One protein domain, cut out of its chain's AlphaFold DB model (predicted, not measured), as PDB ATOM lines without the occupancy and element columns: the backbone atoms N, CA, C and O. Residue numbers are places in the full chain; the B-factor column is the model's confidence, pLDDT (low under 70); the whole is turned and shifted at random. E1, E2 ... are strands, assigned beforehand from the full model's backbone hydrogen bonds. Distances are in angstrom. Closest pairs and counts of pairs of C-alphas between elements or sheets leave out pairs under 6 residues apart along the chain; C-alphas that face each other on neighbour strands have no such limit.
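AT A GLANCE: This is residues 294 to 392 of the 641 residues of the protein "LPXTG-motif cell wall anchor domain-containing protein" of Lachnospira multipara (UniProt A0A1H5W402). This is a long rod of strands, built from two small antiparallel sheets that are only partly face to face: the meander E1-E2-E3, each strand the antiparallel neighbour of the one before, lies toward one end, and the long hairpin of E6 and E7, with E4 beside E6 and the short E5 beside E4, reaches toward the other. A long stretch with no named element, residues 322 to 352, runs past the end of E3 and folds back along it before E4. The printed part has 99 residues with no named helix and seven named strands, E1 to E7 in order; the class is all strand, though only 41 residues are in named elements. The second sheet has the order E5, E4, E6, E7, all antiparallel. The whole is only just compact, close to loose, with a radius of gyration of the C-alphas of 15.1 A and spans of 53 by 25 by 19 A.

HOW THE PARTS SIT: E1, residues 294 to 298, and E2, residues 301 to 306, form a hairpin at 154 degrees, with N 296 and O 303 3.0 A apart. E2 forms another hairpin with E3, residues 317 to 321, where N 302 and O 318 are 2.8 A apart. Residues 320 to 321 of E3 also pair, antiparallel, with residues 336 to 337. E4, residues 353 to 356, and E5, residues 359 to 361, form a hairpin at 123 degrees, with N 361 and O 354 2.8 A apart. E4 is also the neighbour of E6, residues 370 to 378, with N 355 and O 373 2.8 A apart. E6 forms a hairpin with E7, residues 381 to 389, where N 374 and O 385 are 2.9 A apart. Between the sheets, the closest C-alphas of E1 and E7 are those of Ser 296 and Ala 381, 5.2 A apart. Those of E2 and E7 are Thr 301 and Ala 383, 5.6 A apart. E5 is apart from E1, E2 and E3.

IN THESE COORDINATES: E1 begins at C-alpha 294, (151.789, 99.598, 67.529). E2 is 16.5 A long from first to last C-alpha. E6 is 26.9 A long and begins at C-alpha 370, (118.013, 107.555, 65.545). E7 is 26.5 A long and ends at C-alpha 389, (120.025, 112.082, 63.933).

THE WHOLE: The two C-alphas farthest apart are those of Asp 309 and Gly 392, 53.1 A. The printed part has no cut. The link from E3 to E4, 31 residues, is long. The mean pLDDT of the printed part is 80.9; 16 residues are under 70, among them residues 307 to 312, 329 to 332 and 391 to 392.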
ATOM      1  N   THR A 294     152.835 100.209  66.699       89.44
ATOM      2  CA  THR A 294     151.789  99.598  67.529       89.44
ATOM      3  C   THR A 294     150.659 100.599  67.745       89.44
ATOM      4  O   THR A 294     150.904 101.802  67.810       89.44
ATOM      5  N   TYR A 295     149.417 100.126  67.861       93.50
ATOM      6  CA  TYR A 295     148.241 100.997  67.924       93.50
ATOM      7  C   TYR A 295     147.460 100.796  69.220       93.50
ATOM      8  O   TYR A 295     147.230  99.670  69.660       93.50
ATOM      9  N   SER A 296     147.006 101.896  69.821       92.00
ATOM     10  CA  SER A 296     146.099 101.885  70.972       92.00
ATOM     11  C   SER A 296     144.941 102.851  70.748       92.00
ATOM     12  O   SER A 296     145.114 103.892  70.120       92.00
ATOM     13  N   ALA A 297     143.745 102.515  71.237       93.62
ATOM     14  CA  ALA A 297     142.559 103.354  71.085       93.62
ATOM     15  C   ALA A 297     142.075 103.899  72.432       93.62
ATOM     16  O   ALA A 297     142.001 103.173  73.427       93.62
ATOM     17  N   LYS A 298     141.679 105.174  72.446       91.25
ATOM     18  CA  LYS A 298     141.006 105.822  73.574       91.25
ATOM     19  C   LYS A 298     139.856 106.683  73.058       91.25
ATOM     20  O   LYS A 298     140.062 107.786  72.555       91.25
ATOM     21  N   GLY A 299     138.628 106.189  73.222       91.75
ATOM     22  CA  GLY A 299     137.428 106.869  72.732       91.75
ATOM     23  C   GLY A 299     137.447 106.992  71.208       91.75
ATOM     24  O   GLY A 299     137.462 105.981  70.512       91.75
ATOM     25  N   ALA A 300     137.471 108.226  70.711       90.94
ATOM     26  CA  ALA A 300     137.437 108.540  69.286       90.94
ATOM     27  C   ALA A 300     138.823 108.589  68.609       90.94
ATOM     28  O   ALA A 300     138.898 108.794  67.403       90.94
ATOM     29  N   THR A 301     139.919 108.393  69.347       92.00
ATOM     30  CA  THR A 301     141.279 108.541  68.807       92.00
ATOM     31  C   THR A 301     142.064 107.237  68.902       92.00
ATOM     32  O   THR A 301     142.084 106.590  69.952       92.00
ATOM     33  N   ILE A 302     142.736 106.879  67.808       94.44
ATOM     34  CA  ILE A 302     143.777 105.852  67.741       94.44
ATOM     35  C   ILE A 302     145.134 106.551  67.750       94.44
ATOM     36  O   ILE A 302     145.355 107.491  66.990       94.44
ATOM     37  N   THR A 303     146.042 106.091  68.602       94.25
ATOM     38  CA  THR A 303     147.417 106.585  68.702       94.25
ATOM     39  C   THR A 303     148.377 105.498  68.241       94.25
ATOM     40  O   THR A 303     148.342 104.383  68.767       94.25
ATOM     41  N   ALA A 304     149.223 105.838  67.269       90.81
ATOM     42  CA  ALA A 304     150.337 105.014  66.825       90.81
ATOM     43  C   ALA A 304     151.550 105.252  67.734       90.81
ATOM     44  O   ALA A 304     151.824 106.371  68.165       90.81
ATOM     45  N   THR A 305     152.284 104.196  68.058       86.75
ATOM     46  CA  THR A 305     153.510 104.258  68.857       86.75
ATOM     47  C   THR A 305     154.553 103.366  68.209       86.75
ATOM     48  O   THR A 305     154.335 102.164  68.063       86.75
ATOM     49  N   CYS A 306     155.680 103.955  67.819       82.00
ATOM     50  CA  CYS A 306     156.849 103.227  67.339       82.00
ATOM     51  C   CYS A 306     157.836 103.054  68.501       82.00
ATOM     52  O   CYS A 306     158.045 103.983  69.283       82.00
ATOM     53  N   THR A 307     158.405 101.861  68.651       65.25
ATOM     54  CA  THR A 307     159.437 101.575  69.662       65.25
ATOM     55  C   THR A 307     160.830 101.948  69.155       65.25
ATOM     56  O   THR A 307     161.058 101.842  67.956       65.25
ATOM     57  N   ASP A 308     161.735 102.298  70.081       53.06
ATOM     58  CA  ASP A 308     163.172 102.595  69.902       53.06
ATOM     59  C   ASP A 308     163.524 103.658  68.834       53.06
ATOM     60  O   ASP A 308     163.498 103.388  67.640       53.06
ATOM     61  N   ASP A 309     163.907 104.859  69.296       56.19
ATOM     62  CA  ASP A 309     164.459 105.983  68.507       56.19
ATOM     63  C   ASP A 309     163.715 106.303  67.191       56.19
ATOM     64  O   ASP A 309     164.301 106.368  66.112       56.19
ATOM     65  N   CYS A 310     162.403 106.555  67.299       65.50
ATOM     66  CA  CYS A 310     161.568 106.993  66.179       65.50
ATOM     67  C   CYS A 310     161.758 108.486  65.852       65.50
ATOM     68  O   CYS A 310     161.570 109.335  66.722       65.50
ATOM     69  N   ASP A 311     162.069 108.813  64.595       65.88
ATOM     70  CA  ASP A 311     162.161 110.181  64.061       65.88
ATOM     71  C   ASP A 311     160.794 110.782  63.669       65.88
ATOM     72  O   ASP A 311     160.661 112.002  63.572       65.88
ATOM     73  N   ILE A 312     159.742 109.963  63.529       69.50
ATOM     74  CA  ILE A 312     158.363 110.453  63.398       69.50
ATOM     75  C   ILE A 312     157.820 110.817  64.782       69.50
ATOM     76  O   ILE A 312     157.461 109.942  65.572       69.50
ATOM     77  N   ALA A 313     157.723 112.120  65.048       71.69
ATOM     78  CA  ALA A 313     157.119 112.671  66.263       71.69
ATOM     79  C   ALA A 313     155.711 113.260  66.036       71.69
ATOM     80  O   ALA A 313     154.916 113.328  66.975       71.69
ATOM     81  N   ASP A 314     155.385 113.636  64.796       77.00
ATOM     82  CA  ASP A 314     154.156 114.353  64.448       77.00
ATOM     83  C   ASP A 314     153.158 113.480  63.672       77.00
ATOM     84  O   ASP A 314     153.521 112.535  62.972       77.00
ATOM     85  N   GLY A 315     151.864 113.801  63.792       81.44
ATOM     86  CA  GLY A 315     150.794 113.115  63.055       81.44
ATOM     87  C   GLY A 315     150.491 111.686  63.532       81.44
ATOM     88  O   GLY A 315     149.853 110.926  62.808       81.44
ATOM     89  N   LEU A 316     150.902 111.313  64.749       88.75
ATOM     90  CA  LEU A 316     150.760 109.959  65.318       88.75
ATOM     91  C   LEU A 316     149.354 109.616  65.849       88.75
ATOM     92  O   LEU A 316     149.176 108.644  66.588       88.75
ATOM     93  N   THR A 317     148.336 110.399  65.495       90.06
ATOM     94  CA  THR A 317     146.955 110.169  65.932       90.06
ATOM     95  C   THR A 317     145.974 110.213  64.772       90.06
ATOM     96  O   THR A 317     145.975 111.174  64.007       90.06
ATOM     97  N   LEU A 318     145.071 109.236  64.721       87.69
ATOM     98  CA  LEU A 318     143.924 109.181  63.819       87.69
ATOM     99  C   LEU A 318     142.644 109.312  64.649       87.69
ATOM    100  O   LEU A 318     142.391 108.490  65.530       87.69
ATOM    101  N   THR A 319     141.838 110.343  64.400       89.19
ATOM    102  CA  THR A 319     140.614 110.609  65.174       89.19
ATOM    103  C   THR A 319     139.376 110.495  64.299       89.19
ATOM    104  O   THR A 319     139.316 111.123  63.246       89.19
ATOM    105  N   ILE A 320     138.374 109.739  64.748       89.31
ATOM    106  CA  ILE A 320     137.051 109.694  64.123       89.31
ATOM    107  C   ILE A 320     136.142 110.774  64.719       89.31
ATOM    108  O   ILE A 320     136.050 110.922  65.934       89.31
ATOM    109  N   SER A 321     135.459 111.537  63.872       84.38
ATOM    110  CA  SER A 321     134.539 112.603  64.273       84.38
ATOM    111  C   SER A 321     133.122 112.294  63.811       84.38
ATOM    112  O   SER A 321     132.914 111.766  62.719       84.38
ATOM    113  N   ALA A 322     132.140 112.618  64.654       80.75
ATOM    114  CA  ALA A 322     130.731 112.504  64.300       80.75
ATOM    115  C   ALA A 322     130.382 113.403  63.094       80.75
ATOM    116  O   ALA A 322     131.057 114.415  62.878       80.75
ATOM    117  N   PRO A 323     129.312 113.084  62.341       79.00
ATOM    118  CA  PRO A 323     128.804 113.970  61.300       79.00
ATOM    119  C   PRO A 323     128.451 115.350  61.867       79.00
ATOM    120  O   PRO A 323     127.915 115.461  62.971       79.00
ATOM    121  N   THR A 324     128.708 116.405  61.097       73.06
ATOM    122  CA  THR A 324     128.428 117.795  61.496       73.06
ATOM    123  C   THR A 324     126.941 118.144  61.427       73.06
ATOM    124  O   THR A 324     126.455 118.949  62.218       73.06
ATOM    125  N   GLU A 325     126.191 117.508  60.526       69.56
ATOM    126  CA  GLU A 325     124.752 117.708  60.371       69.56
ATOM    127  C   GLU A 325     123.959 116.523  60.931       69.56
ATOM    128  O   GLU A 325     123.951 115.430  60.367       69.56
ATOM    129  N   LEU A 326     123.243 116.754  62.030       76.00
ATOM    130  CA  LEU A 326     122.533 115.715  62.786       76.00
ATOM    131  C   LEU A 326     121.006 115.864  62.730       76.00
ATOM    132  O   LEU A 326     120.272 115.425  63.617       76.00
ATOM    133  N   THR A 327     120.503 116.490  61.671       68.75
ATOM    134  CA  THR A 327     119.075 116.602  61.366       68.75
ATOM    135  C   THR A 327     118.737 115.783  60.125       68.75
ATOM    136  O   THR A 327     119.511 115.714  59.171       68.75
ATOM    137  N   TYR A 328     117.571 115.140  60.141       71.00
ATOM    138  CA  TYR A 328     117.049 114.404  58.996       71.00
ATOM    139  C   TYR A 328     116.746 115.366  57.840       71.00
ATOM    140  O   TYR A 328     115.817 116.170  57.923       71.00
ATOM    141  N   ASP A 329     117.490 115.231  56.748       62.34
ATOM    142  CA  ASP A 329     117.344 115.983  55.494       62.34
ATOM    143  C   ASP A 329     117.249 115.055  54.265       62.34
ATOM    144  O   ASP A 329     117.270 115.504  53.120       62.34
ATOM    145  N   GLY A 330     117.148 113.740  54.498       57.22
ATOM    146  CA  GLY A 330     117.132 112.713  53.457       57.22
ATOM    147  C   GLY A 330     118.511 112.326  52.906       57.22
ATOM    148  O   GLY A 330     118.576 111.415  52.076       57.22
ATOM    149  N   ARG A 331     119.604 112.948  53.371       62.03
ATOM    150  CA  ARG A 331     120.987 112.631  52.979       62.03
ATOM    151  C   ARG A 331     121.668 111.750  54.029       62.03
ATOM    152  O   ARG A 331     121.349 111.814  55.213       62.03
ATOM    153  N   ALA A 332     122.599 110.905  53.588       68.56
ATOM    154  CA  ALA A 332     123.424 110.104  54.492       68.56
ATOM    155  C   ALA A 332     124.383 111.001  55.289       68.56
ATOM    156  O   ALA A 332     125.016 111.892  54.728       68.56
ATOM    157  N   LYS A 333     124.483 110.756  56.594       75.62
ATOM    158  CA  LYS A 333     125.340 111.463  57.540       75.62
ATOM    159  C   LYS A 333     126.588 110.619  57.777       75.62
ATOM    160  O   LYS A 333     126.532 109.579  58.430       75.62
ATOM    161  N   ALA A 334     127.703 111.056  57.203       78.00
ATOM    162  CA  ALA A 334     128.978 110.362  57.306       78.00
ATOM    163  C   ALA A 334     129.830 110.953  58.436       78.00
ATOM    164  O   ALA A 334     129.986 112.169  58.537       78.00
ATOM    165  N   ALA A 335     130.369 110.082  59.288       81.25
ATOM    166  CA  ALA A 335     131.474 110.416  60.172       81.25
ATOM    167  C   ALA A 335     132.748 110.612  59.335       81.25
ATOM    168  O   ALA A 335     132.848 110.104  58.217       81.25
ATOM    169  N   SER A 336     133.721 111.343  59.870       81.69
ATOM    170  CA  SER A 336     134.972 111.660  59.178       81.69
ATOM    171  C   SER A 336     136.187 111.223  59.985       81.69
ATOM    172  O   SER A 336     136.114 111.065  61.204       81.69
ATOM    173  N   LEU A 337     137.314 111.027  59.305       80.94
ATOM    174  CA  LEU A 337     138.618 110.887  59.949       80.94
ATOM    175  C   LEU A 337     139.339 112.237  59.925       80.94
ATOM    176  O   LEU A 337     139.169 113.025  58.996       80.94
ATOM    177  N   SER A 338     140.140 112.502  60.955       80.44
ATOM    178  CA  SER A 338     141.042 113.653  61.003       80.44
ATOM    179  C   SER A 338     141.946 113.688  59.773       80.44
ATOM    180  O   SER A 338     142.359 112.641  59.291       80.44
ATOM    181  N   THR A 339     142.306 114.877  59.301       76.31
ATOM    182  CA  THR A 339     143.284 115.081  58.223       76.31
ATOM    183  C   THR A 339     144.667 115.388  58.798       76.31
ATOM    184  O   THR A 339     144.768 115.878  59.922       76.31
ATOM    185  N   GLY A 340     145.735 115.138  58.037       68.56
ATOM    186  CA  GLY A 340     147.105 115.449  58.474       68.56
ATOM    187  C   GLY A 340     147.693 114.457  59.484       68.56
ATOM    188  O   GLY A 340     148.657 114.785  60.172       68.56
ATOM    189  N   TYR A 341     147.126 113.251  59.585       78.38
ATOM    190  CA  TYR A 341     147.833 112.133  60.207       78.38
ATOM    191  C   TYR A 341     149.001 111.707  59.314       78.38
ATOM    192  O   TYR A 341     148.967 111.864  58.094       78.38
ATOM    193  N   ASN A 342     150.043 111.171  59.933       82.75
ATOM    194  CA  ASN A 342     151.226 110.728  59.220       82.75
ATOM    195  C   ASN A 342     150.909 109.432  58.452       82.75
ATOM    196  O   ASN A 342     150.543 108.423  59.058       82.75
ATOM    197  N   THR A 343     151.039 109.452  57.126       83.38
ATOM    198  CA  THR A 343     150.710 108.309  56.254       83.38
ATOM    199  C   THR A 343     151.689 107.149  56.399       83.38
ATOM    200  O   THR A 343     151.332 106.016  56.111       83.38
ATOM    201  N   THR A 344     152.889 107.375  56.929       76.69
ATOM    202  CA  THR A 344     153.811 106.292  57.298       76.69
ATOM    203  C   THR A 344     153.343 105.575  58.566       76.69
ATOM    204  O   THR A 344     153.472 104.357  58.669       76.69
ATOM    205  N   ALA A 345     152.754 106.304  59.523       81.12
ATOM    206  CA  ALA A 345     152.148 105.725  60.726       81.12
ATOM    207  C   ALA A 345     150.791 105.058  60.463       81.12
ATOM    208  O   ALA A 345     150.406 104.134  61.180       81.12
ATOM    209  N   PHE A 346     150.082 105.508  59.428       85.19
ATOM    210  CA  PHE A 346     148.763 105.025  59.039       85.19
ATOM    211  C   PHE A 346     148.694 104.823  57.508       85.19
ATOM    212  O   PHE A 346     148.077 105.639  56.827       85.19
ATOM    213  N   PRO A 347     149.308 103.753  56.966       76.31
ATOM    214  CA  PRO A 347     149.518 103.595  55.519       76.31
ATOM    215  C   PRO A 347     148.310 103.066  54.742       76.31
ATOM    216  O   PRO A 347     148.238 103.253  53.530       76.31
ATOM    217  N   ASP A 348     147.380 102.396  55.421       81.62
ATOM    218  CA  ASP A 348     146.225 101.774  54.781       81.62
ATOM    219  C   ASP A 348     145.066 102.761  54.572       81.62
ATOM    220  O   ASP A 348     144.949 103.793  55.235       81.62
ATOM    221  N   GLU A 349     144.136 102.395  53.692       74.56
ATOM    222  CA  GLU A 349     142.829 103.043  53.632       74.56
ATOM    223  C   GLU A 349     141.923 102.526  54.758       74.56
ATOM    224  O   GLU A 349     141.570 101.345  54.823       74.56
ATOM    225  N   TYR A 350     141.494 103.422  55.648       83.69
ATOM    226  CA  TYR A 350     140.641 103.062  56.780       83.69
ATOM    227  C   TYR A 350     139.168 103.306  56.474       83.69
ATOM    228  O   TYR A 350     138.720 104.436  56.281       83.69
ATOM    229  N   THR A 351     138.379 102.234  56.496       86.81
ATOM    230  CA  THR A 351     136.928 102.314  56.302       86.81
ATOM    231  C   THR A 351     136.212 102.592  57.623       86.81
ATOM    232  O   THR A 351     136.423 101.890  58.614       86.81
ATOM    233  N   ILE A 352     135.307 103.575  57.631       89.50
ATOM    234  CA  ILE A 352     134.400 103.815  58.758       89.50
ATOM    235  C   ILE A 352     133.186 102.892  58.648       89.50
ATOM    236  O   ILE A 352     132.467 102.906  57.648       89.50
ATOM    237  N   LYS A 353     132.918 102.142  59.717       91.44
ATOM    238  CA  LYS A 353     131.727 101.298  59.856       91.44
ATOM    239  C   LYS A 353     130.704 101.946  60.773       91.44
ATOM    240  O   LYS A 353     131.069 102.531  61.791       91.44
ATOM    241  N   TYR A 354     129.426 101.792  60.447       89.56
ATOM    242  CA  TYR A 354     128.325 102.384  61.202       89.56
ATOM    243  C   TYR A 354     127.492 101.304  61.872       89.56
ATOM    244  O   TYR A 354     127.270 100.237  61.309       89.56
ATOM    245  N   TYR A 355     127.008 101.596  63.072       87.25
ATOM    246  CA  TYR A 355     126.195 100.689  63.867       87.25
ATOM    247  C   TYR A 355     124.972 101.412  64.409       87.25
ATOM    248  O   TYR A 355     125.057 102.565  64.820       87.25
ATOM    249  N   GLN A 356     123.851 100.702  64.465       84.44
ATOM    250  CA  GLN A 356     122.675 101.102  65.227       84.44
ATOM    251  C   GLN A 356     122.420 100.028  66.290       84.44
ATOM    252  O   GLN A 356     122.073  98.881  65.987       84.44
ATOM    253  N   GLY A 357     122.687 100.368  67.554       81.31
ATOM    254  CA  GLY A 357     122.799  99.376  68.625       81.31
ATOM    255  C   GLY A 357     123.942  98.388  68.353       81.31
ATOM    256  O   GLY A 357     125.095  98.786  68.225       81.31
ATOM    257  N   ALA A 358     123.630  97.091  68.263       78.69
ATOM    258  CA  ALA A 358     124.619  96.039  67.999       78.69
ATOM    259  C   ALA A 358     124.763  95.659  66.508       78.69
ATOM    260  O   ALA A 358     125.616  94.837  66.181       78.69
ATOM    261  N   SER A 359     123.928  96.208  65.617       77.25
ATOM    262  CA  SER A 359     123.887  95.811  64.198       77.25
ATOM    263  C   SER A 359     124.640  96.806  63.319       77.25
ATOM    264  O   SER A 359     124.453  98.010  63.477       77.25
ATOM    265  N   GLU A 360     125.463  96.302  62.396       87.38
ATOM    266  CA  GLU A 360     126.144  97.110  61.372       87.38
ATOM    267  C   GLU A 360     125.128  97.606  60.332       87.38
ATOM    268  O   GLU A 360     124.210  96.876  59.953       87.38
ATOM    269  N   VAL A 361     125.273  98.855  59.893       80.75
ATOM    270  CA  VAL A 361     124.403  99.506  58.909       80.75
ATOM    271  C   VAL A 361     125.238 100.139  57.797       80.75
ATOM    272  O   VAL A 361     126.287 100.728  58.047       80.75
ATOM    273  N   GLU A 362     124.760 100.036  56.556       80.56
ATOM    274  CA  GLU A 362     125.404 100.651  55.386       80.56
ATOM    275  C   GLU A 362     125.435 102.180  55.499       80.56
ATOM    276  O   GLU A 362     124.428 102.795  55.862       80.56
ATOM    277  N   ALA A 363     126.544 102.812  55.098       71.69
ATOM    278  CA  ALA A 363     126.727 104.265  55.199       71.69
ATOM    279  C   ALA A 363     125.591 105.064  54.523       71.69
ATOM    280  O   ALA A 363     125.095 106.042  55.076       71.69
ATOM    281  N   ALA A 364     125.083 104.594  53.376       69.81
ATOM    282  CA  ALA A 364     123.967 105.214  52.647       69.81
ATOM    283  C   ALA A 364     122.619 105.218  53.410       69.81
ATOM    284  O   ALA A 364     121.672 105.920  53.017       69.81
ATOM    285  N   ASN A 365     122.512 104.419  54.475       72.50
ATOM    286  CA  ASN A 365     121.325 104.283  55.319       72.50
ATOM    287  C   ASN A 365     121.423 105.066  56.631       72.50
ATOM    288  O   ASN A 365     120.413 105.194  57.325       72.50
ATOM    289  N   VAL A 366     122.577 105.667  56.929       78.19
ATOM    290  CA  VAL A 366     122.801 106.554  58.082       78.19
ATOM    291  C   VAL A 366     122.169 107.921  57.813       78.19
ATOM    292  O   VAL A 366     122.820 108.949  57.768       78.19
ATOM    293  N   LYS A 367     120.874 107.937  57.523       74.88
ATOM    294  CA  LYS A 367     120.105 109.145  57.201       74.88
ATOM    295  C   LYS A 367     118.853 109.268  58.037       74.88
ATOM    296  O   LYS A 367     118.394 110.377  58.245       74.88
ATOM    297  N   ALA A 368     118.293 108.148  58.499       72.88
ATOM    298  CA  ALA A 368     117.075 108.123  59.299       72.88
ATOM    299  C   ALA A 368     117.334 108.616  60.727       72.88
ATOM    300  O   ALA A 368     118.413 108.389  61.272       72.88
ATOM    301  N   ALA A 369     116.328 109.239  61.345       75.81
ATOM    302  CA  ALA A 369     116.414 109.654  62.741       75.81
ATOM    303  C   ALA A 369     116.676 108.451  63.668       75.81
ATOM    304  O   ALA A 369     116.059 107.397  63.506       75.81
ATOM    305  N   GLY A 370     117.585 108.614  64.628       81.44
ATOM    306  CA  GLY A 370     118.013 107.555  65.545       81.44
ATOM    307  C   GLY A 370     119.450 107.728  66.033       81.44
ATOM    308  O   GLY A 370     120.177 108.594  65.543       81.44
ATOM    309  N   ASP A 371     119.842 106.896  66.996       85.31
ATOM    310  CA  ASP A 371     121.198 106.854  67.548       85.31
ATOM    311  C   ASP A 371     122.087 105.918  66.720       85.31
ATOM    312  O   ASP A 371     121.672 104.807  66.367       85.31
ATOM    313  N   TYR A 372     123.307 106.361  66.431       88.12
ATOM    314  CA  TYR A 372     124.304 105.629  65.661       88.12
ATOM    315  C   TYR A 372     125.676 105.699  66.333       88.12
ATOM    316  O   TYR A 372     126.019 106.688  66.978       88.12
ATOM    317  N   THR A 373     126.486 104.668  66.108       91.00
ATOM    318  CA  THR A 373     127.904 104.620  66.482       91.00
ATOM    319  C   THR A 373     128.736 104.415  65.223       91.00
ATOM    320  O   THR A 373     128.557 103.417  64.525       91.00
ATOM    321  N   ALA A 374     129.672 105.316  64.941       89.88
ATOM    322  CA  ALA A 374     130.684 105.119  63.907       89.88
ATOM    323  C   ALA A 374     131.976 104.570  64.525       89.88
ATOM    324  O   ALA A 374     132.361 104.975  65.623       89.88
ATOM    325  N   LYS A 375     132.642 103.644  63.830       92.56
ATOM    326  CA  LYS A 375     133.880 102.992  64.279       92.56
ATOM    327  C   LYS A 375     134.920 102.940  63.167       92.56
ATOM    328  O   LYS A 375     134.572 102.712  62.012       92.56
ATOM    329  N   VAL A 376     136.187 103.082  63.543       94.06
ATOM    330  CA  VAL A 376     137.355 102.863  62.678       94.06
ATOM    331  C   VAL A 376     138.347 101.951  63.396       94.06
ATOM    332  O   VAL A 376     138.530 102.076  64.610       94.06
ATOM    333  N   THR A 377     138.969 101.030  62.661       92.56
ATOM    334  CA  THR A 377     139.917 100.048  63.204       92.56
ATOM    335  C   THR A 377     141.251 100.145  62.470       92.56
ATOM    336  O   THR A 377     141.272 100.169  61.242       92.56
ATOM    337  N   VAL A 378     142.350 100.188  63.228       91.25
ATOM    338  CA  VAL A 378     143.739 100.190  62.742       91.25
ATOM    339  C   VAL A 378     144.492  99.114  63.521       91.25
ATOM    340  O   VAL A 378     144.585  99.193  64.750       91.25
ATOM    341  N   GLY A 379     144.995  98.086  62.834       88.81
ATOM    342  CA  GLY A 379     145.509  96.885  63.500       88.81
ATOM    343  C   GLY A 379     144.465  96.300  64.461       88.81
ATOM    344  O   GLY A 379     143.323  96.066  64.073       88.81
ATOM    345  N   ASP A 380     144.838  96.137  65.732       87.94
ATOM    346  CA  ASP A 380     143.946  95.631  66.789       87.94
ATOM    347  C   ASP A 380     143.194  96.742  67.558       87.94
ATOM    348  O   ASP A 380     142.381  96.463  68.444       87.94
ATOM    349  N   ALA A 381     143.446  98.019  67.249       92.19
ATOM    350  CA  ALA A 381     142.865  99.161  67.951       92.19
ATOM    351  C   ALA A 381     141.603  99.670  67.243       92.19
ATOM    352  O   ALA A 381     141.605  99.894  66.037       92.19
ATOM    353  N   THR A 382     140.517  99.899  67.992       95.12
ATOM    354  CA  THR A 382     139.254 100.433  67.446       95.12
ATOM    355  C   THR A 382     138.830 101.694  68.187       95.12
ATOM    356  O   THR A 382     138.595 101.648  69.395       95.12
ATOM    357  N   ALA A 383     138.691 102.800  67.455       92.50
ATOM    358  CA  ALA A 383     138.102 104.040  67.949       92.50
ATOM    359  C   ALA A 383     136.637 104.161  67.524       92.50
ATOM    360  O   ALA A 383     136.230 103.632  66.485       92.50
ATOM    361  N   SER A 384     135.840 104.866  68.326       91.06
ATOM    362  CA  SER A 384     134.409 105.031  68.079       91.06
ATOM    363  C   SER A 384     133.869 106.384  68.520       91.06
ATOM    364  O   SER A 384     134.333 106.950  69.511       91.06
ATOM    365  N   VAL A 385     132.826 106.845  67.831       92.56
ATOM    366  CA  VAL A 385     132.064 108.048  68.178       92.56
ATOM    367  C   VAL A 385     130.563 107.796  68.019       92.56
ATOM    368  O   VAL A 385     130.130 107.209  67.026       92.56
ATOM    369  N   ASP A 386     129.780 108.250  68.995       89.62
ATOM    370  CA  ASP A 386     128.317 108.155  68.992       89.62
ATOM    371  C   ASP A 386     127.689 109.473  68.517       89.62
ATOM    372  O   ASP A 386     128.188 110.556  68.834       89.62
ATOM    373  N   PHE A 387     126.586 109.392  67.772       82.81
ATOM    374  CA  PHE A 387     125.816 110.551  67.316       82.81
ATOM    375  C   PHE A 387     124.335 110.212  67.092       82.81
ATOM    376  O   PHE A 387     123.977 109.072  66.808       82.81
ATOM    377  N   THR A 388     123.467 111.222  67.179       86.00
ATOM    378  CA  THR A 388     122.009 111.061  67.062       86.00
ATOM    379  C   THR A 388     121.465 111.931  65.938       86.00
ATOM    380  O   THR A 388     121.631 113.145  65.979       86.00
ATOM    381  N   ILE A 389     120.757 111.341  64.971       79.19
ATOM    382  CA  ILE A 389     120.025 112.082  63.933       79.19
ATOM    383  C   ILE A 389     118.615 112.412  64.447       79.19
ATOM    384  O   ILE A 389     117.862 111.521  64.840       79.19
ATOM    385  N   THR A 390     118.227 113.685  64.420       78.94
ATOM    386  CA  THR A 390     116.927 114.193  64.899       78.94
ATOM    387  C   THR A 390     115.933 114.425  63.750       78.94
ATOM    388  O   THR A 390     116.323 114.746  62.630       78.94
ATOM    389  N   SER A 391     114.625 114.264  63.987       56.16
ATOM    390  CA  SER A 391     113.582 114.483  62.967       56.16
ATOM    391  C   SER A 391     113.294 115.979  62.746       56.16
ATOM    392  O   SER A 391     112.877 116.656  63.685       56.16
ATOM    393  N   GLY A 392     113.472 116.499  61.524       47.84
ATOM    394  CA  GLY A 392     113.225 117.911  61.190       47.84
ATOM    395  C   GLY A 392     111.733 118.286  61.146       47.84
ATOM    396  O   GLY A 392     110.956 117.664  60.423       47.84
TER     397      GLY A 392